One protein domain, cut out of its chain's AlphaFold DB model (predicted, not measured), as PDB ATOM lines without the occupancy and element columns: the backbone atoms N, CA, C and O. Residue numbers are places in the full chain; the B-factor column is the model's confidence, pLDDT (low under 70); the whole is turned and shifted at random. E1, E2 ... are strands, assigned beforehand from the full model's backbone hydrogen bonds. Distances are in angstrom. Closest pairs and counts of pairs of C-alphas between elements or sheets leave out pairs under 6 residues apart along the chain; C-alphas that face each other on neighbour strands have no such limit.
ATOM      1  N   ASN A   2     -23.840  -4.789 -36.158       52.38
ATOM      2  CA  ASN A   2     -22.817  -5.817 -35.942       52.38
ATOM      3  C   ASN A   2     -21.731  -5.665 -37.010       52.38
ATOM      4  O   ASN A   2     -21.897  -6.129 -38.133       52.38
ATOM      5  N   ARG A   3     -20.631  -4.980 -36.682       66.25
ATOM      6  CA  ARG A   3     -19.422  -5.006 -37.514       66.25
ATOM      7  C   ARG A   3     -18.662  -6.293 -37.207       66.25
ATOM      8  O   ARG A   3     -17.949  -6.364 -36.211       66.25
ATOM      9  N   THR A   4     -18.830  -7.302 -38.050       68.81
ATOM     10  CA  THR A   4     -17.954  -8.474 -38.069       68.81
ATOM     11  C   THR A   4     -16.687  -8.110 -38.840       68.81
ATOM     12  O   THR A   4     -16.745  -7.647 -39.977       68.81
ATOM     13  N   MET A   5     -15.526  -8.265 -38.206       78.19
ATOM     14  CA  MET A   5     -14.235  -8.109 -38.873       78.19
ATOM     15  C   MET A   5     -13.480  -9.426 -38.793       78.19
ATOM     16  O   MET A   5     -13.205  -9.915 -37.700       78.19
ATOM     17  N   LEU A   6     -13.141  -9.971 -39.957       80.81
ATOM     18  CA  LEU A   6     -12.211 -11.082 -40.095       80.81
ATOM     19  C   LEU A   6     -10.886 -10.513 -40.600       80.81
ATOM     20  O   LEU A   6     -10.858  -9.791 -41.602       80.81
ATOM     21  N   ASN A   7      -9.811 -10.795 -39.868       83.75
ATOM     22  CA  ASN A   7      -8.457 -10.378 -40.206       83.75
ATOM     23  C   ASN A   7      -7.530 -11.588 -40.090       83.75
ATOM     24  O   ASN A   7      -7.480 -12.225 -39.040       83.75
ATOM     25  N   LEU A   8      -6.808 -11.889 -41.163       85.88
ATOM     26  CA  LEU A   8      -5.771 -12.910 -41.200       85.88
ATOM     27  C   LEU A   8      -4.420 -12.208 -41.285       85.88
ATOM     28  O   LEU A   8      -4.154 -11.491 -42.244       85.88
ATOM     29  N   SER A   9      -3.562 -12.424 -40.291       87.75
ATOM     30  CA  SER A   9      -2.185 -11.931 -40.288       87.75
ATOM     31  C   SER A   9      -1.236 -13.111 -40.408       87.75
ATOM     32  O   SER A   9      -1.248 -13.996 -39.555       87.75
ATOM     33  N   VAL A  10      -0.389 -13.106 -41.431       88.50
ATOM     34  CA  VAL A  10       0.595 -14.160 -41.680       88.50
ATOM     35  C   VAL A  10       1.990 -13.566 -41.541       88.50
ATOM     36  O   VAL A  10       2.292 -12.534 -42.134       88.50
ATOM     37  N   SER A  11       2.839 -14.215 -40.744       89.62
ATOM     38  CA  SER A  11       4.254 -13.871 -40.590       89.62
ATOM     39  C   SER A  11       5.090 -15.015 -41.144       89.62
ATOM     40  O   SER A  11       5.123 -16.098 -40.564       89.62
ATOM     41  N   ASN A  12       5.721 -14.783 -42.289       90.56
ATOM     42  CA  ASN A  12       6.553 -15.757 -42.975       90.56
ATOM     43  C   ASN A  12       8.012 -15.522 -42.608       90.56
ATOM     44  O   ASN A  12       8.481 -14.384 -42.516       90.56
ATOM     45  N   ARG A  13       8.719 -16.625 -42.411       91.12
ATOM     46  CA  ARG A  13      10.129 -16.677 -42.053       91.12
ATOM     47  C   ARG A  13      10.768 -17.736 -42.934       91.12
ATOM     48  O   ARG A  13      10.268 -18.856 -42.980       91.12
ATOM     49  N   ALA A  14      11.823 -17.376 -43.643       90.12
ATOM     50  CA  ALA A  14      12.525 -18.270 -44.549       90.12
ATOM     51  C   ALA A  14      14.036 -18.095 -44.391       90.12
ATOM     52  O   ALA A  14      14.500 -17.024 -44.003       90.12
ATOM     53  N   SER A  15      14.791 -19.139 -44.714       89.69
ATOM     54  CA  SER A  15      16.239 -19.070 -44.887       89.69
ATOM     55  C   SER A  15      16.591 -19.652 -46.248       89.69
ATOM     56  O   SER A  15      16.148 -20.747 -46.592       89.69
ATOM     57  N   LEU A  16      17.335 -18.888 -47.046       86.56
ATOM     58  CA  LEU A  16      17.785 -19.260 -48.386       86.56
ATOM     59  C   LEU A  16      19.273 -18.932 -48.492       86.56
ATOM     60  O   LEU A  16      19.661 -17.783 -48.314       86.56
ATOM     61  N   PHE A  17      20.107 -19.941 -48.758       85.00
ATOM     62  CA  PHE A  17      21.568 -19.791 -48.862       85.00
ATOM     63  C   PHE A  17      22.213 -19.103 -47.638       85.00
ATOM     64  O   PHE A  17      23.148 -18.317 -47.769       85.00
ATOM     65  N   GLY A  18      21.682 -19.364 -46.436       83.06
ATOM     66  CA  GLY A  18      22.139 -18.748 -45.183       83.06
ATOM     67  C   GLY A  18      21.637 -17.318 -44.947       83.06
ATOM     68  O   GLY A  18      21.975 -16.720 -43.927       83.06
ATOM     69  N   VAL A  19      20.831 -16.765 -45.860       90.81
ATOM     70  CA  VAL A  19      20.172 -15.465 -45.707       90.81
ATOM     71  C   VAL A  19      18.792 -15.668 -45.096       90.81
ATOM     72  O   VAL A  19      17.913 -16.293 -45.692       90.81
ATOM     73  N   ALA A  20      18.593 -15.098 -43.913       93.12
ATOM     74  CA  ALA A  20      17.314 -15.038 -43.232       93.12
ATOM     75  C   ALA A  20      16.410 -13.986 -43.886       93.12
ATOM     76  O   ALA A  20      16.839 -12.862 -44.132       93.12
ATOM     77  N   LEU A  21      15.142 -14.323 -44.117       92.75
ATOM     78  CA  LEU A  21      14.116 -13.443 -44.674       92.75
ATOM     79  C   LEU A  21      12.857 -13.496 -43.807       92.75
ATOM     80  O   LEU A  21      12.376 -14.563 -43.430       92.75
ATOM     81  N   ASN A  22      12.297 -12.329 -43.521       91.62
ATOM     82  CA  ASN A  22      11.033 -12.141 -42.831       91.62
ATOM     83  C   ASN A  22      10.093 -11.371 -43.753       91.62
ATOM     84  O   ASN A  22      10.481 -10.356 -44.330       91.62
ATOM     85  N   TYR A  23       8.850 -11.826 -43.855       90.31
ATOM     86  CA  TYR A  23       7.816 -11.147 -44.623       90.31
ATOM     87  C   TYR A  23       6.456 -11.356 -43.972       90.31
ATOM     88  O   TYR A  23       5.991 -12.490 -43.844       90.31
ATOM     89  N   ASN A  24       5.793 -10.274 -43.579       89.00
ATOM     90  CA  ASN A  24       4.435 -10.339 -43.056       89.00
ATOM     91  C   ASN A  24       3.428  -9.752 -44.040       89.00
ATOM     92  O   ASN A  24       3.712  -8.801 -44.760       89.00
ATOM     93  N   PHE A  25       2.217 -10.296 -44.034       86.81
ATOM     94  CA  PHE A  25       1.085  -9.698 -44.727       86.81
ATOM     95  C   PHE A  25      -0.188  -9.850 -43.904       86.81
ATOM     96  O   PHE A  25      -0.328 -10.785 -43.112       86.81
ATOM     97  N   THR A  26      -1.125  -8.930 -44.101       85.75
ATOM     98  CA  THR A  26      -2.457  -9.008 -43.506       85.75
ATOM     99  C   THR A  26      -3.540  -8.942 -44.575       85.75
ATOM    100  O   THR A  26      -3.407  -8.265 -45.593       85.75
ATOM    101  N   LEU A  27      -4.616  -9.684 -44.339       84.38
ATOM    102  CA  LEU A  27      -5.800  -9.767 -45.182       84.38
ATOM    103  C   LEU A  27      -7.012  -9.410 -44.327       84.38
ATOM    104  O   LEU A  27      -7.303 -10.099 -43.350       84.38
ATOM    105  N   SER A  28      -7.733  -8.355 -44.701       82.12
ATOM    106  CA  SER A  28      -8.985  -7.972 -44.041       82.12
ATOM    107  C   SER A  28     -10.175  -8.118 -44.981       82.12
ATOM    108  O   SER A  28     -10.081  -7.778 -46.155       82.12
ATOM    109  N   HIS A  29     -11.299  -8.609 -44.455       77.88
ATOM    110  CA  HIS A  29     -12.539  -8.798 -45.215       77.88
ATOM    111  C   HIS A  29     -13.332  -7.494 -45.444       77.88
ATOM    112  O   HIS A  29     -14.021  -7.355 -46.452       77.88
ATOM    113  N   VAL A  30     -13.278  -6.529 -44.518       61.97
ATOM    114  CA  VAL A  30     -14.037  -5.272 -44.650       61.97
ATOM    115  C   VAL A  30     -13.254  -4.326 -45.559       61.97
ATOM    116  O   VAL A  30     -12.277  -3.738 -45.109       61.97
ATOM    117  N   ALA A  31     -13.707  -4.207 -46.815       63.00
ATOM    118  CA  ALA A  31     -12.948  -3.702 -47.966       63.00
ATOM    119  C   ALA A  31     -11.717  -4.594 -48.224       63.00
ATOM    120  O   ALA A  31     -10.697  -4.356 -47.584       63.00
ATOM    121  N   PRO A  32     -11.811  -5.639 -49.082       59.84
ATOM    122  CA  PRO A  32     -10.780  -6.667 -49.240       59.84
ATOM    123  C   PRO A  32      -9.428  -6.021 -49.525       59.84
ATOM    124  O   PRO A  32      -9.136  -5.593 -50.639       59.84
ATOM    125  N   TYR A  33      -8.629  -5.905 -48.471       68.75
ATOM    126  CA  TYR A  33      -7.394  -5.145 -48.473       68.75
ATOM    127  C   TYR A  33      -6.277  -6.108 -48.120       68.75
ATOM    128  O   TYR A  33      -6.204  -6.629 -47.004       68.75
ATOM    129  N   TYR A  34      -5.431  -6.365 -49.115       74.25
ATOM    130  CA  TYR A  34      -4.149  -7.009 -48.916       74.25
ATOM    131  C   TYR A  34      -3.144  -5.943 -48.496       74.25
ATOM    132  O   TYR A  34      -2.827  -5.030 -49.266       74.25
ATOM    133  N   ASN A  35      -2.644  -6.058 -47.269       73.94
ATOM    134  CA  ASN A  35      -1.511  -5.275 -46.821       73.94
ATOM    135  C   ASN A  35      -0.270  -6.170 -46.819       73.94
ATOM    136  O   ASN A  35      -0.072  -6.915 -45.855       73.94
ATOM    137  N   PRO A  36       0.571  -6.126 -47.862       70.56
ATOM    138  CA  PRO A  36       1.933  -6.611 -47.721       70.56
ATOM    139  C   PRO A  36       2.580  -5.703 -46.672       70.56
ATOM    140  O   PRO A  36       2.609  -4.487 -46.842       70.56
ATOM    141  N   GLY A  37       2.942  -6.265 -45.526       74.50
ATOM    142  CA  GLY A  37       3.473  -5.522 -44.395       74.50
ATOM    143  C   GLY A  37       4.896  -5.042 -44.672       74.50
ATOM    144  O   GLY A  37       5.183  -4.371 -45.655       74.50
ATOM    145  N   SER A  38       5.806  -5.387 -43.778       81.44
ATOM    146  CA  SER A  38       7.240  -5.153 -43.913       81.44
ATOM    147  C   SER A  38       7.950  -6.427 -44.363       81.44
ATOM    148  O   SER A  38       7.597  -7.533 -43.951       81.44
ATOM    149  N   TRP A  39       9.013  -6.282 -45.141       89.50
ATOM    150  CA  TRP A  39       9.958  -7.369 -45.364       89.50
ATOM    151  C   TRP A  39      11.317  -6.972 -44.801       89.50
ATOM    152  O   TRP A  39      11.723  -5.825 -44.923       89.50
ATOM    153  N   SER A  40      12.034  -7.889 -44.172       92.44
ATOM    154  CA  SER A  40      13.403  -7.639 -43.719       92.44
ATOM    155  C   SER A  40      14.214  -8.914 -43.810       92.44
ATOM    156  O   SER A  40      13.694 -10.001 -43.575       92.44
ATOM    157  N   GLY A  41      15.485  -8.790 -44.157       94.12
ATOM    158  CA  GLY A  41      16.405  -9.912 -44.221       94.12
ATOM    159  C   GLY A  41      17.691  -9.636 -43.470       94.12
ATOM    160  O   GLY A  41      17.997  -8.484 -43.158       94.12
ATOM    161  N   TYR A  42      18.432 -10.692 -43.156       94.62
ATOM    162  CA  TYR A  42      19.768 -10.565 -42.595       94.62
ATOM    163  C   TYR A  42      20.660 -11.766 -42.909       94.62
ATOM    164  O   TYR A  42      20.185 -12.858 -43.212       94.62
ATOM    165  N   TYR A  43      21.966 -11.548 -42.822       93.75
ATOM    166  CA  TYR A  43      23.000 -12.570 -42.922       93.75
ATOM    167  C   TYR A  43      23.988 -12.412 -41.762       93.75
ATOM    168  O   TYR A  43      24.495 -11.312 -41.525       93.75
ATOM    169  N   ASP A  44      24.253 -13.513 -41.056       93.19
ATOM    170  CA  ASP A  44      25.128 -13.548 -39.881       93.19
ATOM    171  C   ASP A  44      26.524 -14.067 -40.241       93.19
ATOM    172  O   ASP A  44      26.702 -15.207 -40.674       93.19
ATOM    173  N   PHE A  45      27.534 -13.236 -39.998       92.06
ATOM    174  CA  PHE A  45      28.944 -13.611 -39.976       92.06
ATOM    175  C   PHE A  45      29.296 -14.108 -38.567       92.06
ATOM    176  O   PHE A  45      29.779 -13.347 -37.726       92.06
ATOM    177  N   VAL A  46      29.025 -15.391 -38.316       88.12
ATOM    178  CA  VAL A  46      29.107 -16.037 -36.990       88.12
ATOM    179  C   VAL A  46      30.480 -15.878 -36.326       88.12
ATOM    180  O   VAL A  46      30.554 -15.583 -35.136       88.12
ATOM    181  N   GLU A  47      31.568 -16.016 -37.086       87.94
ATOM    182  CA  GLU A  47      32.944 -15.904 -36.567       87.94
ATOM    183  C   GLU A  47      33.299 -14.483 -36.112       87.94
ATOM    184  O   GLU A  47      34.075 -14.295 -35.180       87.94
ATOM    185  N   ALA A  48      32.706 -13.472 -36.751       89.50
ATOM    186  CA  ALA A  48      32.931 -12.066 -36.430       89.50
ATOM    187  C   ALA A  48      31.849 -11.488 -35.500       89.50
ATOM    188  O   ALA A  48      31.892 -10.293 -35.194       89.50
ATOM    189  N   SER A  49      30.852 -12.291 -35.104       92.44
ATOM    190  CA  SER A  49      29.642 -11.851 -34.391       92.44
ATOM    191  C   SER A  49      29.036 -10.579 -35.007       92.44
ATOM    192  O   SER A  49      28.717  -9.613 -34.316       92.44
ATOM    193  N   THR A  50      28.948 -10.553 -36.341       94.19
ATOM    194  CA  THR A  50      28.481  -9.395 -37.118       94.19
ATOM    195  C   THR A  50      27.297  -9.793 -37.997       94.19
ATOM    196  O   THR A  50      27.314 -10.852 -38.612       94.19
ATOM    197  N   ARG A  51      26.274  -8.943 -38.091       94.50
ATOM    198  CA  ARG A  51      25.058  -9.148 -38.881       94.50
ATOM    199  C   ARG A  51      24.916  -8.055 -39.929       94.50
ATOM    200  O   ARG A  51      24.899  -6.873 -39.594       94.50
ATOM    201  N   LEU A  52      24.739  -8.454 -41.185       95.25
ATOM    202  CA  LEU A  52      24.277  -7.572 -42.252       95.25
ATOM    203  C   LEU A  52      22.761  -7.716 -42.379       95.25
ATOM    204  O   LEU A  52      22.281  -8.750 -42.825       95.25
ATOM    205  N   SER A  53      22.009  -6.689 -42.004       95.19
ATOM    206  CA  SER A  53      20.555  -6.612 -42.165       95.19
ATOM    207  C   SER A  53      20.188  -5.749 -43.368       95.19
ATOM    208  O   SER A  53      20.898  -4.796 -43.681       95.19
ATOM    209  N   PHE A  54      19.065  -6.037 -44.022       94.88
ATOM    210  CA  PHE A  54      18.545  -5.268 -45.152       94.88
ATOM    211  C   PHE A  54      17.010  -5.335 -45.250       94.88
ATOM    212  O   PHE A  54      16.357  -6.127 -44.570       94.88
ATOM    213  N   GLY A  55      16.416  -4.502 -46.106       92.12
ATOM    214  CA  GLY A  55      14.964  -4.423 -46.307       92.12
ATOM    215  C   GLY A  55      14.341  -3.304 -45.483       92.12
ATOM    216  O   GLY A  55      14.954  -2.250 -45.333       92.12
ATOM    217  N   ASN A  56      13.129  -3.495 -44.963       89.62
ATOM    218  CA  ASN A  56      12.435  -2.527 -44.116       89.62
ATOM    219  C   ASN A  56      13.053  -2.446 -42.717       89.62
ATOM    220  O   ASN A  56      12.507  -2.951 -41.736       89.62
ATOM    221  N   ILE A  57      14.223  -1.823 -42.656       84.56
ATOM    222  CA  ILE A  57      15.005  -1.604 -41.447       84.56
ATOM    223  C   ILE A  57      15.381  -0.125 -41.314       84.56
ATOM    224  O   ILE A  57      15.245   0.667 -42.254       84.56
ATOM    225  N   GLY A  58      15.862   0.240 -40.129       71.88
ATOM    226  CA  GLY A  58      16.185   1.618 -39.778       71.88
ATOM    227  C   GLY A  58      14.963   2.422 -39.341       71.88
ATOM    228  O   GLY A  58      13.826   1.958 -39.379       71.88
ATOM    229  N   SER A  59      15.223   3.643 -38.892       64.25
ATOM    230  CA  SER A  59      14.208   4.650 -38.602       64.25
ATOM    231  C   SER A  59      14.477   5.846 -39.505       64.25
ATOM    232  O   SER A  59      15.552   6.439 -39.414       64.25
ATOM    233  N   GLY A  60      13.529   6.204 -40.370       60.56
ATOM    234  CA  GLY A  60      13.643   7.423 -41.168       60.56
ATOM    235  C   GLY A  60      13.563   8.651 -40.263       60.56
ATOM    236  O   GLY A  60      12.474   9.028 -39.840       60.56
ATOM    237  N   LEU A  61      14.707   9.275 -39.962       60.75
ATOM    238  CA  LEU A  61      14.744  10.624 -39.382       60.75
ATOM    239  C   LEU A  61      14.294  11.667 -40.414       60.75
ATOM    240  O   LEU A  61      13.752  12.707 -40.045       60.75
ATOM    241  N   GLY A  62      14.453  11.357 -41.705       57.47
ATOM    242  CA  GLY A  62      13.873  12.107 -42.814       57.47
ATOM    243  C   GLY A  62      12.353  12.009 -42.811       57.47
ATOM    244  O   GLY A  62      11.767  11.129 -43.442       57.47
ATOM    245  N   ARG A  63      11.694  12.924 -42.097       57.50
ATOM    246  CA  ARG A  63      10.242  13.079 -42.166       57.50
ATOM    247  C   ARG A  63       9.890  13.716 -43.508       57.50
ATOM    248  O   ARG A  63      10.154  14.894 -43.722       57.50
ATOM    249  N   LEU A  64       9.262  12.960 -44.403       58.41
ATOM    250  CA  LEU A  64       8.721  13.518 -45.641       58.41
ATOM    251  C   LEU A  64       7.472  14.344 -45.300       58.41
ATOM    252  O   LEU A  64       6.428  13.791 -44.940       58.41
ATOM    253  N   VAL A  65       7.592  15.669 -45.353       55.88
ATOM    254  CA  VAL A  65       6.491  16.609 -45.100       55.88
ATOM    255  C   VAL A  65       5.625  16.725 -46.357       55.88
ATOM    256  O   VAL A  65       6.146  16.924 -47.449       55.88
ATOM    257  N   GLY A  66       4.303  16.609 -46.210       53.06
ATOM    258  CA  GLY A  66       3.351  16.796 -47.315       53.06
ATOM    259  C   GLY A  66       3.131  15.580 -48.225       53.06
ATOM    260  O   GLY A  66       2.361  15.689 -49.173       53.06
ATOM    261  N   VAL A  67       3.747  14.430 -47.930       58.75
ATOM    262  CA  VAL A  67       3.540  13.179 -48.680       58.75
ATOM    263  C   VAL A  67       2.386  12.388 -48.062       58.75
ATOM    264  O   VAL A  67       2.418  12.059 -46.872       58.75
ATOM    265  N   ALA A  68       1.356  12.096 -48.857       51.66
ATOM    266  CA  ALA A  68       0.181  11.349 -48.416       51.66
ATOM    267  C   ALA A  68       0.441   9.836 -48.511       51.66
ATOM    268  O   ALA A  68       0.760   9.327 -49.580       51.66
ATOM    269  N   GLY A  69       0.285   9.095 -47.408       60.00
ATOM    270  CA  GLY A  69       0.398   7.630 -47.414       60.00
ATOM    271  C   GLY A  69       1.109   7.040 -46.199       60.00
ATOM    272  O   GLY A  69       1.466   7.742 -45.252       60.00
ATOM    273  N   ILE A  70       1.303   5.719 -46.224       65.38
ATOM    274  CA  ILE A  70       2.061   4.990 -45.197       65.38
ATOM    275  C   ILE A  70       3.553   5.166 -45.495       65.38
ATOM    276  O   ILE A  70       4.001   4.849 -46.599       65.38
ATOM    277  N   GLN A  71       4.306   5.665 -44.513       74.62
ATOM    278  CA  GLN A  71       5.757   5.830 -44.591       74.62
ATOM    279  C   GLN A  71       6.454   4.655 -43.899       74.62
ATOM    280  O   GLN A  71       6.142   4.319 -42.756       74.62
ATOM    281  N   SER A  72       7.413   4.046 -44.585       82.06
ATOM    282  CA  SER A  72       8.365   3.084 -44.030       82.06
ATOM    283  C   SER A  72       9.778   3.484 -44.450       82.06
ATOM    284  O   SER A  72       9.955   4.364 -45.286       82.06
ATOM    285  N   SER A  73      10.806   2.880 -43.864       86.06
ATOM    286  CA  SER A  73      12.176   3.005 -44.365       86.06
ATOM    287  C   SER A  73      12.611   1.696 -45.002       86.06
ATOM    288  O   SER A  73      12.138   0.626 -44.615       86.06
ATOM    289  N   VAL A  74      13.503   1.786 -45.982       90.00
ATOM    290  CA  VAL A  74      14.252   0.654 -46.529       90.00
ATOM    291  C   VAL A  74      15.740   0.959 -46.406       90.00
ATOM    292  O   VAL A  74      16.148   2.102 -46.599       90.00
ATOM    293  N   GLY A  75      16.569  -0.026 -46.090       92.50
ATOM    294  CA  GLY A  75      17.993   0.213 -45.897       92.50
ATOM    295  C   GLY A  75      18.821  -1.048 -45.754       92.50
ATOM    296  O   GLY A  75      18.315  -2.160 -45.915       92.50
ATOM    297  N   PHE A  76      20.093  -0.848 -45.429       94.81
ATOM    298  CA  PHE A  76      21.027  -1.876 -44.985       94.81
ATOM    299  C   PHE A  76      21.704  -1.431 -43.680       94.81
ATOM    300  O   PHE A  76      21.864  -0.237 -43.425       94.81
ATOM    301  N   SER A  77      22.087  -2.384 -42.835       95.44
ATOM    302  CA  SER A  77      22.783  -2.129 -41.575       95.44
ATOM    303  C   SER A  77      23.771  -3.244 -41.290       95.44
ATOM    304  O   SER A  77      23.405  -4.411 -41.354       95.44
ATOM    305  N   LEU A  78      25.004  -2.891 -40.952       96.69
ATOM    306  CA  LEU A  78      26.034  -3.805 -40.484       96.69
ATOM    307  C   LEU A  78      26.224  -3.587 -38.982       96.69
ATOM    308  O   LEU A  78      26.632  -2.504 -38.571       96.69
ATOM    309  N   GLU A  79      25.927  -4.593 -38.169       95.88
ATOM    310  CA  GLU A  79      25.994  -4.509 -36.706       95.88
ATOM    311  C   GLU A  79      26.862  -5.629 -36.136       95.88
ATOM    312  O   GLU A  79      26.626  -6.798 -36.422       95.88
ATOM    313  N   LYS A  80      27.830  -5.286 -35.285       94.56
ATOM    314  CA  LYS A  80      28.574  -6.236 -34.460       94.56
ATOM    315  C   LYS A  80      27.933  -6.343 -33.080       94.56
ATOM    316  O   LYS A  80      27.928  -5.376 -32.317       94.56
ATOM    317  N   ASN A  81      27.478  -7.545 -32.743       91.25
ATOM    318  CA  ASN A  81      26.880  -7.884 -31.458       91.25
ATOM    319  C   ASN A  81      27.157  -9.357 -31.130       91.25
ATOM    320  O   ASN A  81      26.959 -10.229 -31.974       91.25
ATOM    321  N   TYR A  82      27.559  -9.654 -29.894       88.81
ATOM    322  CA  TYR A  82      27.881 -11.017 -29.453       88.81
ATOM    323  C   TYR A  82      26.709 -12.000 -29.550       88.81
ATOM    324  O   TYR A  82      26.934 -13.196 -29.668       88.81
ATOM    325  N   ALA A  83      25.466 -11.512 -29.596       84.75
ATOM    326  CA  ALA A  83      24.297 -12.356 -29.843       84.75
ATOM    327  C   ALA A  83      24.246 -12.959 -31.268       84.75
ATOM    328  O   ALA A  83      23.479 -13.890 -31.517       84.75
ATOM    329  N   PHE A  84      25.023 -12.431 -32.221       87.19
ATOM    330  CA  PHE A  84      24.998 -12.864 -33.626       87.19
ATOM    331  C   PHE A  84      26.034 -13.940 -33.970       87.19
ATOM    332  O   PHE A  84      26.099 -14.367 -35.120       87.19
ATOM    333  N   GLY A  85      26.854 -14.380 -33.016       84.06
ATOM    334  CA  GLY A  85      27.944 -15.304 -33.307       84.06
ATOM    335  C   GLY A  85      28.363 -16.159 -32.124       84.06
ATOM    336  O   GLY A  85      27.714 -16.176 -31.084       84.06
ATOM    337  N   THR A 172      31.294  -2.990 -29.490       95.12
ATOM    338  CA  THR A 172      30.130  -3.247 -30.343       95.12
ATOM    339  C   THR A 172      29.901  -2.020 -31.219       95.12
ATOM    340  O   THR A 172      30.161  -0.890 -30.806       95.12
ATOM    341  N   TYR A 173      29.454  -2.220 -32.456       95.62
ATOM    342  CA  TYR A 173      29.207  -1.111 -33.376       95.62
ATOM    343  C   TYR A 173      28.072  -1.435 -34.340       95.62
ATOM    344  O   TYR A 173      27.818  -2.599 -34.635       95.62
ATOM    345  N   ALA A 174      27.414  -0.407 -34.863       96.00
ATOM    346  CA  ALA A 174      26.424  -0.525 -35.919       96.00
ATOM    347  C   ALA A 174      26.581   0.621 -36.919       96.00
ATOM    348  O   ALA A 174      26.649   1.785 -36.534       96.00
ATOM    349  N   VAL A 175      26.610   0.300 -38.207       96.06
ATOM    350  CA  VAL A 175      26.621   1.270 -39.306       96.06
ATOM    351  C   VAL A 175      25.401   0.986 -40.165       96.06
ATOM    352  O   VAL A 175      25.231  -0.134 -40.637       96.06
ATOM    353  N   GLY A 176      24.558   1.987 -40.380       94.56
ATOM    354  CA  GLY A 176      23.309   1.836 -41.115       94.56
ATOM    355  C   GLY A 176      23.111   2.932 -42.144       94.56
ATOM    356  O   GLY A 176      23.529   4.074 -41.960       94.56
ATOM    357  N   PHE A 177      22.444   2.580 -43.231       94.12
ATOM    358  CA  PHE A 177      21.971   3.520 -44.232       94.12
ATOM    359  C   PHE A 177      20.553   3.132 -44.623       94.12
ATOM    360  O   PHE A 177      20.289   1.988 -44.993       94.12
ATOM    361  N   SER A 178      19.629   4.081 -44.543       92.25
ATOM    362  CA  SER A 178      18.232   3.864 -44.901       92.25
ATOM    363  C   SER A 178      17.668   5.061 -45.648       92.25
ATOM    364  O   SER A 178      18.173   6.170 -45.533       92.25
ATOM    365  N   MET A 179      16.620   4.842 -46.430       90.50
ATOM    366  CA  MET A 179      15.871   5.898 -47.094       90.50
ATOM    367  C   MET A 179      14.372   5.710 -46.849       90.50
ATOM    368  O   MET A 179      13.903   4.568 -46.765       90.50
ATOM    369  N   PRO A 180      13.603   6.802 -46.746       88.88
ATOM    370  CA  PRO A 180      12.157   6.731 -46.677       88.88
ATOM    371  C   PRO A 180      11.549   6.159 -47.958       88.88
ATOM    372  O   PRO A 180      11.997   6.407 -49.083       88.88
ATOM    373  N   GLN A 181      10.472   5.422 -47.761       86.81
ATOM    374  CA  GLN A 181       9.663   4.782 -48.774       86.81
ATOM    375  C   GLN A 181       8.196   5.072 -48.457       86.81
ATOM    376  O   GLN A 181       7.761   5.017 -47.306       86.81
ATOM    377  N   THR A 182       7.428   5.391 -49.489       85.69
ATOM    378  CA  THR A 182       6.017   5.764 -49.361       85.69
ATOM    379  C   THR A 182       5.158   4.925 -50.280       85.69
ATOM    380  O   THR A 182       5.573   4.573 -51.386       85.69
ATOM    381  N   ARG A 183       3.965   4.579 -49.799       84.12
ATOM    382  CA  ARG A 183       2.951   3.867 -50.573       84.12
ATOM    383  C   ARG A 183       1.747   4.776 -50.790       84.12
ATOM    384  O   ARG A 183       1.149   5.224 -49.811       84.12
ATOM    385  N   GLY A 184       1.370   4.973 -52.050       82.31
ATOM    386  CA  GLY A 184       0.183   5.738 -52.420       82.31
ATOM    387  C   GLY A 184      -0.176   5.602 -53.903       82.31
ATOM    388  O   GLY A 184       0.592   5.016 -54.662       82.31
ATOM    389  N   PRO A 185      -1.317   6.161 -54.336       80.06
ATOM    390  CA  PRO A 185      -1.793   6.062 -55.720       80.06
ATOM    391  C   PRO A 185      -0.930   6.854 -56.717       80.06
ATOM    392  O   PRO A 185      -0.998   6.633 -57.924       80.06
ATOM    393  N   ASN A 186      -0.108   7.777 -56.219       82.06
ATOM    394  CA  ASN A 186       0.710   8.675 -57.020       82.06
ATOM    395  C   ASN A 186       2.187   8.263 -57.002       82.06
ATOM    396  O   ASN A 186       2.698   7.697 -56.033       82.06
ATOM    397  N   ARG A 187       2.902   8.621 -58.072       83.88
ATOM    398  CA  ARG A 187       4.364   8.499 -58.151       83.88
ATOM    399  C   ARG A 187       5.012   9.689 -57.452       83.88
ATOM    400  O   ARG A 187       5.258  10.721 -58.067       83.88
ATOM    401  N   GLU A 188       5.249   9.541 -56.157       75.06
ATOM    402  CA  GLU A 188       5.797  10.583 -55.287       75.06
ATOM    403  C   GLU A 188       7.168  10.119 -54.784       75.06
ATOM    404  O   GLU A 188       7.250   9.519 -53.722       75.06
ATOM    405  N   GLY A 189       8.237  10.298 -55.569       78.19
ATOM    406  CA  GLY A 189       9.609   9.886 -55.226       78.19
ATOM    407  C   GLY A 189      10.579  10.016 -56.404       78.19
ATOM    408  O   GLY A 189      10.163  10.316 -57.521       78.19
ATOM    409  N   ALA A 190      11.876   9.784 -56.171       85.25
ATOM    410  CA  ALA A 190      12.880   9.810 -57.244       85.25
ATOM    411  C   ALA A 190      12.698   8.636 -58.220       85.25
ATOM    412  O   ALA A 190      12.936   8.763 -59.418       85.25
ATOM    413  N   PHE A 191      12.251   7.494 -57.696       87.69
ATOM    414  CA  PHE A 191      11.806   6.352 -58.478       87.69
ATOM    415  C   PHE A 191      10.615   5.685 -57.788       87.69
ATOM    416  O   PHE A 191      10.536   5.634 -56.557       87.69
ATOM    417  N   SER A 192       9.687   5.172 -58.594       88.00
ATOM    418  CA  SER A 192       8.441   4.562 -58.131       88.00
ATOM    419  C   SER A 192       8.214   3.241 -58.851       88.00
ATOM    420  O   SER A 192       8.194   3.197 -60.081       88.00
ATOM    421  N   LEU A 193       8.015   2.170 -58.090       87.00
ATOM    422  CA  LEU A 193       7.698   0.848 -58.623       87.00
ATOM    423  C   LEU A 193       6.184   0.605 -58.543       87.00
ATOM    424  O   LEU A 193       5.580   0.965 -57.531       87.00
ATOM    425  N   PRO A 194       5.545   0.017 -59.572       84.38
ATOM    426  CA  PRO A 194       4.155  -0.412 -59.471       84.38
ATOM    427  C   PRO A 194       3.970  -1.384 -58.300       84.38
ATOM    428  O   PRO A 194       4.781  -2.291 -58.107       84.38
ATOM    429  N   TRP A 195       2.898  -1.202 -57.535       80.19
ATOM    430  CA  TRP A 195       2.544  -2.031 -56.390       80.19
ATOM    431  C   TRP A 195       1.128  -2.604 -56.527       80.19
ATOM    432  O   TRP A 195       0.366  -2.273 -57.439       80.19
ATOM    433  N   LEU A 196       0.774  -3.516 -55.624       76.06
ATOM    434  CA  LEU A 196      -0.538  -4.159 -55.612       76.06
ATOM    435  C   LEU A 196      -1.647  -3.139 -55.319       76.06
ATOM    436  O   LEU A 196      -1.489  -2.262 -54.471       76.06
ATOM    437  N   GLY A 197      -2.788  -3.293 -55.995       72.50
ATOM    438  CA  GLY A 197      -3.957  -2.425 -55.811       72.50
ATOM    439  C   GLY A 197      -3.915  -1.106 -56.589       72.50
ATOM    440  O   GLY A 197      -4.729  -0.236 -56.311       72.50
ATOM    441  N   GLY A 198      -3.000  -0.955 -57.555       75.44
ATOM    442  CA  GLY A 198      -2.863   0.272 -58.353       75.44
ATOM    443  C   GLY A 198      -2.034   1.371 -57.679       75.44
ATOM    444  O   GLY A 198      -1.884   2.446 -58.252       75.44
ATOM    445  N   ASP A 199      -1.478   1.091 -56.498       84.00
ATOM    446  CA  ASP A 199      -0.545   1.973 -55.800       84.00
ATOM    447  C   ASP A 199       0.856   1.928 -56.431       84.00
ATOM    448  O   ASP A 199       1.230   0.994 -57.145       84.00
ATOM    449  N   TYR A 200       1.673   2.918 -56.089       84.25
ATOM    450  CA  TYR A 200       3.103   2.961 -56.337       84.25
ATOM    451  C   TYR A 200       3.884   2.930 -55.026       84.25
ATOM    452  O   TYR A 200       3.515   3.546 -54.022       84.25
ATOM    453  N   LEU A 201       5.009   2.225 -55.072       86.81
ATOM    454  CA  LEU A 201       6.021   2.198 -54.036       86.81
ATOM    455  C   LEU A 201       7.112   3.197 -54.406       86.81
ATOM    456  O   LEU A 201       7.927   2.931 -55.290       86.81
ATOM    457  N   SER A 202       7.085   4.367 -53.782       88.38
ATOM    458  CA  SER A 202       7.936   5.492 -54.160       88.38
ATOM    459  C   SER A 202       9.052   5.716 -53.145       88.38
ATOM    460  O   SER A 202       8.799   5.771 -51.939       88.38
ATOM    461  N   TYR A 203      10.282   5.833 -53.642       88.69
ATOM    462  CA  TYR A 203      11.505   5.890 -52.843       88.69
ATOM    463  C   TYR A 203      12.138   7.283 -52.882       88.69
ATOM    464  O   TYR A 203      12.202   7.928 -53.934       88.69
ATOM    465  N   HIS A 204      12.641   7.724 -51.727       88.38
ATOM    466  CA  HIS A 204      13.103   9.097 -51.494       88.38
ATOM    467  C   HIS A 204      14.574   9.135 -51.056       88.38
ATOM    468  O   HIS A 204      14.873   9.356 -49.879       88.38
ATOM    469  N   PRO A 205      15.528   8.922 -51.980       86.50
ATOM    470  CA  PRO A 205      16.956   8.917 -51.657       86.50
ATOM    471  C   PRO A 205      17.472  10.290 -51.199       86.50
ATOM    472  O   PRO A 205      18.486  10.370 -50.517       86.50
ATOM    473  N   ASN A 206      16.768  11.373 -51.532       85.44
ATOM    474  CA  ASN A 206      17.055  12.736 -51.078       85.44
ATOM    475  C   ASN A 206      16.771  12.970 -49.584       85.44
ATOM    476  O   ASN A 206      17.183  13.996 -49.061       85.44
ATOM    477  N   ALA A 207      16.081  12.051 -48.908       86.06
ATOM    478  CA  ALA A 207      15.787  12.111 -47.478       86.06
ATOM    479  C   ALA A 207      16.451  10.950 -46.716       86.06
ATOM    480  O   ALA A 207      15.899  10.448 -45.737       86.06
ATOM    481  N   PHE A 208      17.610  10.480 -47.192       89.94
ATOM    482  CA  PHE A 208      18.316   9.352 -46.588       89.94
ATOM    483  C   PHE A 208      18.719   9.620 -45.134       89.94
ATOM    484  O   PHE A 208      19.001  10.749 -44.748       89.94
ATOM    485  N   THR A 209      18.825   8.555 -44.348       91.69
ATOM    486  CA  THR A 209      19.338   8.562 -42.985       91.69
ATOM    487  C   THR A 209      20.536   7.621 -42.886       91.69
ATOM    488  O   THR A 209      20.395   6.408 -43.060       91.69
ATOM    489  N   ALA A 210      21.711   8.176 -42.592       93.31
ATOM    490  CA  ALA A 210      22.921   7.436 -42.256       93.31
ATOM    491  C   ALA A 210      23.088   7.392 -40.732       93.31
ATOM    492  O   ALA A 210      22.970   8.424 -40.075       93.31
ATOM    493  N   THR A 211      23.366   6.223 -40.166       94.19
ATOM    494  CA  THR A 211      23.495   6.015 -38.718       94.19
ATOM    495  C   THR A 211      24.815   5.340 -38.376       94.19
ATOM    496  O   THR A 211      25.231   4.408 -39.063       94.19
ATOM    497  N   TYR A 212      25.439   5.760 -37.284       95.62
ATOM    498  CA  TYR A 212      26.631   5.150 -36.711       95.62
ATOM    499  C   TYR A 212      26.467   5.048 -35.197       95.62
ATOM    500  O   TYR A 212      26.260   6.060 -34.538       95.62
ATOM    501  N   ARG A 213      26.571   3.843 -34.647       95.44
ATOM    502  CA  ARG A 213      26.595   3.579 -33.207       95.44
ATOM    503  C   ARG A 213      27.876   2.847 -32.863       95.44
ATOM    504  O   ARG A 213      28.254   1.922 -33.577       95.44
ATOM    505  N   GLN A 214      28.499   3.198 -31.751       96.12
ATOM    506  CA  GLN A 214      29.612   2.438 -31.205       96.12
ATOM    507  C   GLN A 214      29.608   2.497 -29.684       96.12
ATOM    508  O   GLN A 214      29.597   3.588 -29.123       96.12
ATOM    509  N   ASP A 215      29.714   1.335 -29.044       95.12
ATOM    510  CA  ASP A 215      30.068   1.224 -27.635       95.12
ATOM    511  C   ASP A 215      31.514   0.728 -27.530       95.12
ATOM    512  O   ASP A 215      31.943  -0.184 -28.249       95.12
ATOM    513  N   LEU A 216      32.290   1.352 -26.650       95.06
ATOM    514  CA  LEU A 216      33.703   1.066 -26.447       95.06
ATOM    515  C   LEU A 216      34.008   0.975 -24.953       95.06
ATOM    516  O   LEU A 216      33.842   1.949 -24.213       95.06
ATOM    517  N   GLY A 217      34.519  -0.179 -24.524       94.25
ATOM    518  CA  GLY A 217      35.121  -0.353 -23.206       94.25
ATOM    519  C   GLY A 217      36.465   0.369 -23.152       94.25
ATOM    520  O   GLY A 217      37.486  -0.152 -23.606       94.25
ATOM    521  N   VAL A 218      36.476   1.593 -22.626       93.12
ATOM    522  CA  VAL A 218      37.690   2.417 -22.499       93.12
ATOM    523  C   VAL A 218      38.596   1.838 -21.411       93.12
ATOM    524  O   VAL A 218      39.805   1.698 -21.603       93.12
ATOM    525  N   THR A 219      37.999   1.452 -20.282       90.00
ATOM    526  CA  THR A 219      38.621   0.687 -19.191       90.00
ATOM    527  C   THR A 219      37.627  -0.363 -18.698       90.00
ATOM    528  O   THR A 219      36.449  -0.293 -19.038       90.00
ATOM    529  N   ASP A 220      38.048  -1.301 -17.847       85.50
ATOM    530  CA  ASP A 220      37.119  -2.289 -17.268       85.50
ATOM    531  C   ASP A 220      36.020  -1.653 -16.387       85.50
ATOM    532  O   ASP A 220      35.050  -2.316 -16.033       85.50
ATOM    533  N   ALA A 221      36.171  -0.373 -16.016       88.88
ATOM    534  CA  ALA A 221      35.236   0.387 -15.184       88.88
ATOM    535  C   ALA A 221      34.505   1.504 -15.950       88.88
ATOM    536  O   ALA A 221      33.699   2.206 -15.346       88.88
ATOM    537  N   LEU A 222      34.805   1.719 -17.239       92.69
ATOM    538  CA  LEU A 222      34.318   2.847 -18.041       92.69
ATOM    539  C   LEU A 222      34.015   2.396 -19.471       92.69
ATOM    540  O   LEU A 222      34.913   2.031 -20.227       92.69
ATOM    541  N   THR A 223      32.755   2.518 -19.874       95.25
ATOM    542  CA  THR A 223      32.300   2.319 -21.253       95.25
ATOM    543  C   THR A 223      31.721   3.617 -21.790       95.25
ATOM    544  O   THR A 223      30.915   4.268 -21.125       95.25
ATOM    545  N   SER A 224      32.133   4.003 -22.993       96.25
ATOM    546  CA  SER A 224      31.564   5.144 -23.707       96.25
ATOM    547  C   SER A 224      30.752   4.652 -24.895       96.25
ATOM    548  O   SER A 224      31.164   3.713 -25.572       96.25
ATOM    549  N   SER A 225      29.614   5.291 -25.139       96.00
ATOM    550  CA  SER A 225      28.764   5.052 -26.295       96.00
ATOM    551  C   SER A 225      28.626   6.318 -27.132       96.00
ATOM    552  O   SER A 225      28.486   7.418 -26.600       96.00
ATOM    553  N   ILE A 226      28.679   6.181 -28.450       96.38
ATOM    554  CA  ILE A 226      28.477   7.272 -29.405       96.38
ATOM    555  C   ILE A 226      27.394   6.835 -30.384       96.38
ATOM    556  O   ILE A 226      27.495   5.764 -30.971       96.38
ATOM    557  N   ASP A 227      26.392   7.687 -30.581       95.50
ATOM    558  CA  ASP A 227      25.305   7.509 -31.540       95.50
ATOM    559  C   ASP A 227      25.222   8.731 -32.450       95.50
ATOM    560  O   ASP A 227      24.921   9.829 -31.996       95.50
ATOM    561  N   LEU A 228      25.442   8.556 -33.743       95.00
ATOM    562  CA  LEU A 228      25.311   9.594 -34.757       95.00
ATOM    563  C   LEU A 228      24.235   9.174 -35.748       95.00
ATOM    564  O   LEU A 228      24.218   8.037 -36.217       95.00
ATOM    565  N   ALA A 229      23.358  10.096 -36.105       92.62
ATOM    566  CA  ALA A 229      22.402   9.901 -37.173       92.62
ATOM    567  C   ALA A 229      22.286  11.184 -37.993       92.62
ATOM    568  O   ALA A 229      22.008  12.258 -37.470       92.62
ATOM    569  N   TYR A 230      22.533  11.068 -39.288       92.00
ATOM    570  CA  TYR A 230      22.561  12.180 -40.221       92.00
ATOM    571  C   TYR A 230      21.503  11.976 -41.295       92.00
ATOM    572  O   TYR A 230      21.349  10.889 -41.846       92.00
ATOM    573  N   THR A 231      20.771  13.032 -41.597       90.62
ATOM    574  CA  THR A 231      19.850  13.146 -42.726       90.62
ATOM    575  C   THR A 231      20.069  14.524 -43.338       90.62
ATOM    576  O   THR A 231      20.504  15.433 -42.624       90.62
ATOM    577  N   PRO A 232      19.801  14.731 -44.636       88.62
ATOM    578  CA  PRO A 232      19.779  16.076 -45.192       88.62
ATOM    579  C   PRO A 232      18.974  17.016 -44.284       88.62
ATOM    580  O   PRO A 232      17.839  16.722 -43.919       88.62
ATOM    581  N   ASN A 233      19.621  18.100 -43.863       87.44
ATOM    582  CA  ASN A 233      19.081  19.150 -42.998       87.44
ATOM    583  C   ASN A 233      18.908  18.775 -41.516       87.44
ATOM    584  O   ASN A 233      18.489  19.621 -40.734       87.44
TER     585      ASN A 233
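AT A GLANCE: This is residues 2 to 85 and 172 to 233 of the 777 residues of an uncharacterized protein of Spirochaetales bacterium (UniProt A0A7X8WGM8). The domain is one large, twisted antiparallel sheet that forks at E6: E1 to E6 follow one another side by side, and beyond E6 one branch is the small hairpin E7 and E8, the other the long hairpin E9 and E10. The twist turns E9 and E10 away from the direction of E1 and E2. The printed part has 146 residues with ten named strands, E1 to E10 in chain order, and no named helix; the class is all strand. The whole is loose, with a radius of gyration of the C-alphas of 18.6 A, and elongated, spanning 62 by 37 by 35 A.

IN THESE COORDINATES: E1, residues 7 to 16, begins at C-alpha 7 (-8.457, -10.378, -40.206) and is 28.9 A long. E2, residues 19 to 28, measures 30.2 A, and E3, residues 33 to 45, 38.3 A. E4 is residues 50 to 55. E5, residues 70 to 80, is 30.7 A long and bends by 54 degrees at residue 76. After the cut, E6, residues 172 to 184, begins at C-alpha 172 (30.130, -3.247, -30.343) and measures 38.3 A. E7 is residues 191 to 194 and E8 residues 200 to 203. E9, residues 209 to 219, is 31.6 A long; E10, residues 222 to 231, is 30.4 A long and ends at C-alpha 231 (19.850, 13.146, -42.726).

HOW THE PARTS SIT: E1 to E5 form a meander, each strand the antiparallel neighbour of the one before. E1, an edge strand, and E2 are a hairpin, with N 8 and O 27 2.9 A apart. Across E2 and E3, N 22 and O 40 are 2.7 A apart. E4 lies beside residues 39 to 45 of E3, with N 43 and O 52 at 2.8 A. Across E4 and E5, N 53 and O 77 are 2.7 A apart. E5 lies on one side of E6, with N 76 and O 177 at 2.9 A. On the other side of E6 lie E9, beside residues 172 to 178, with N 174 and O 213 at 2.8 A, and E8, beside residues 181 to 184, with N 182 and O 202 at 2.8 A. The edge strand E7 is antiparallel to E8, with N 193 and O 201 at 2.9 A. The edge strand E10 is antiparallel to E9 at 171 degrees, with N 212 and O 228 at 2.8 A. E1 and E10 are apart.

THE WHOLE: The two C-alphas farthest apart, those of Asn 2 and Thr 219, are 64.0 A apart. Residues 86 to 171 are not printed; C-alphas 85 and 172 are 12.6 A apart across this cut. The link from E4 to E5, residues 56 to 69, is long. The mean pLDDT of the printed part is 84.7; residues 2 to 4, 30 to 33 and 59 to 70 are under 70.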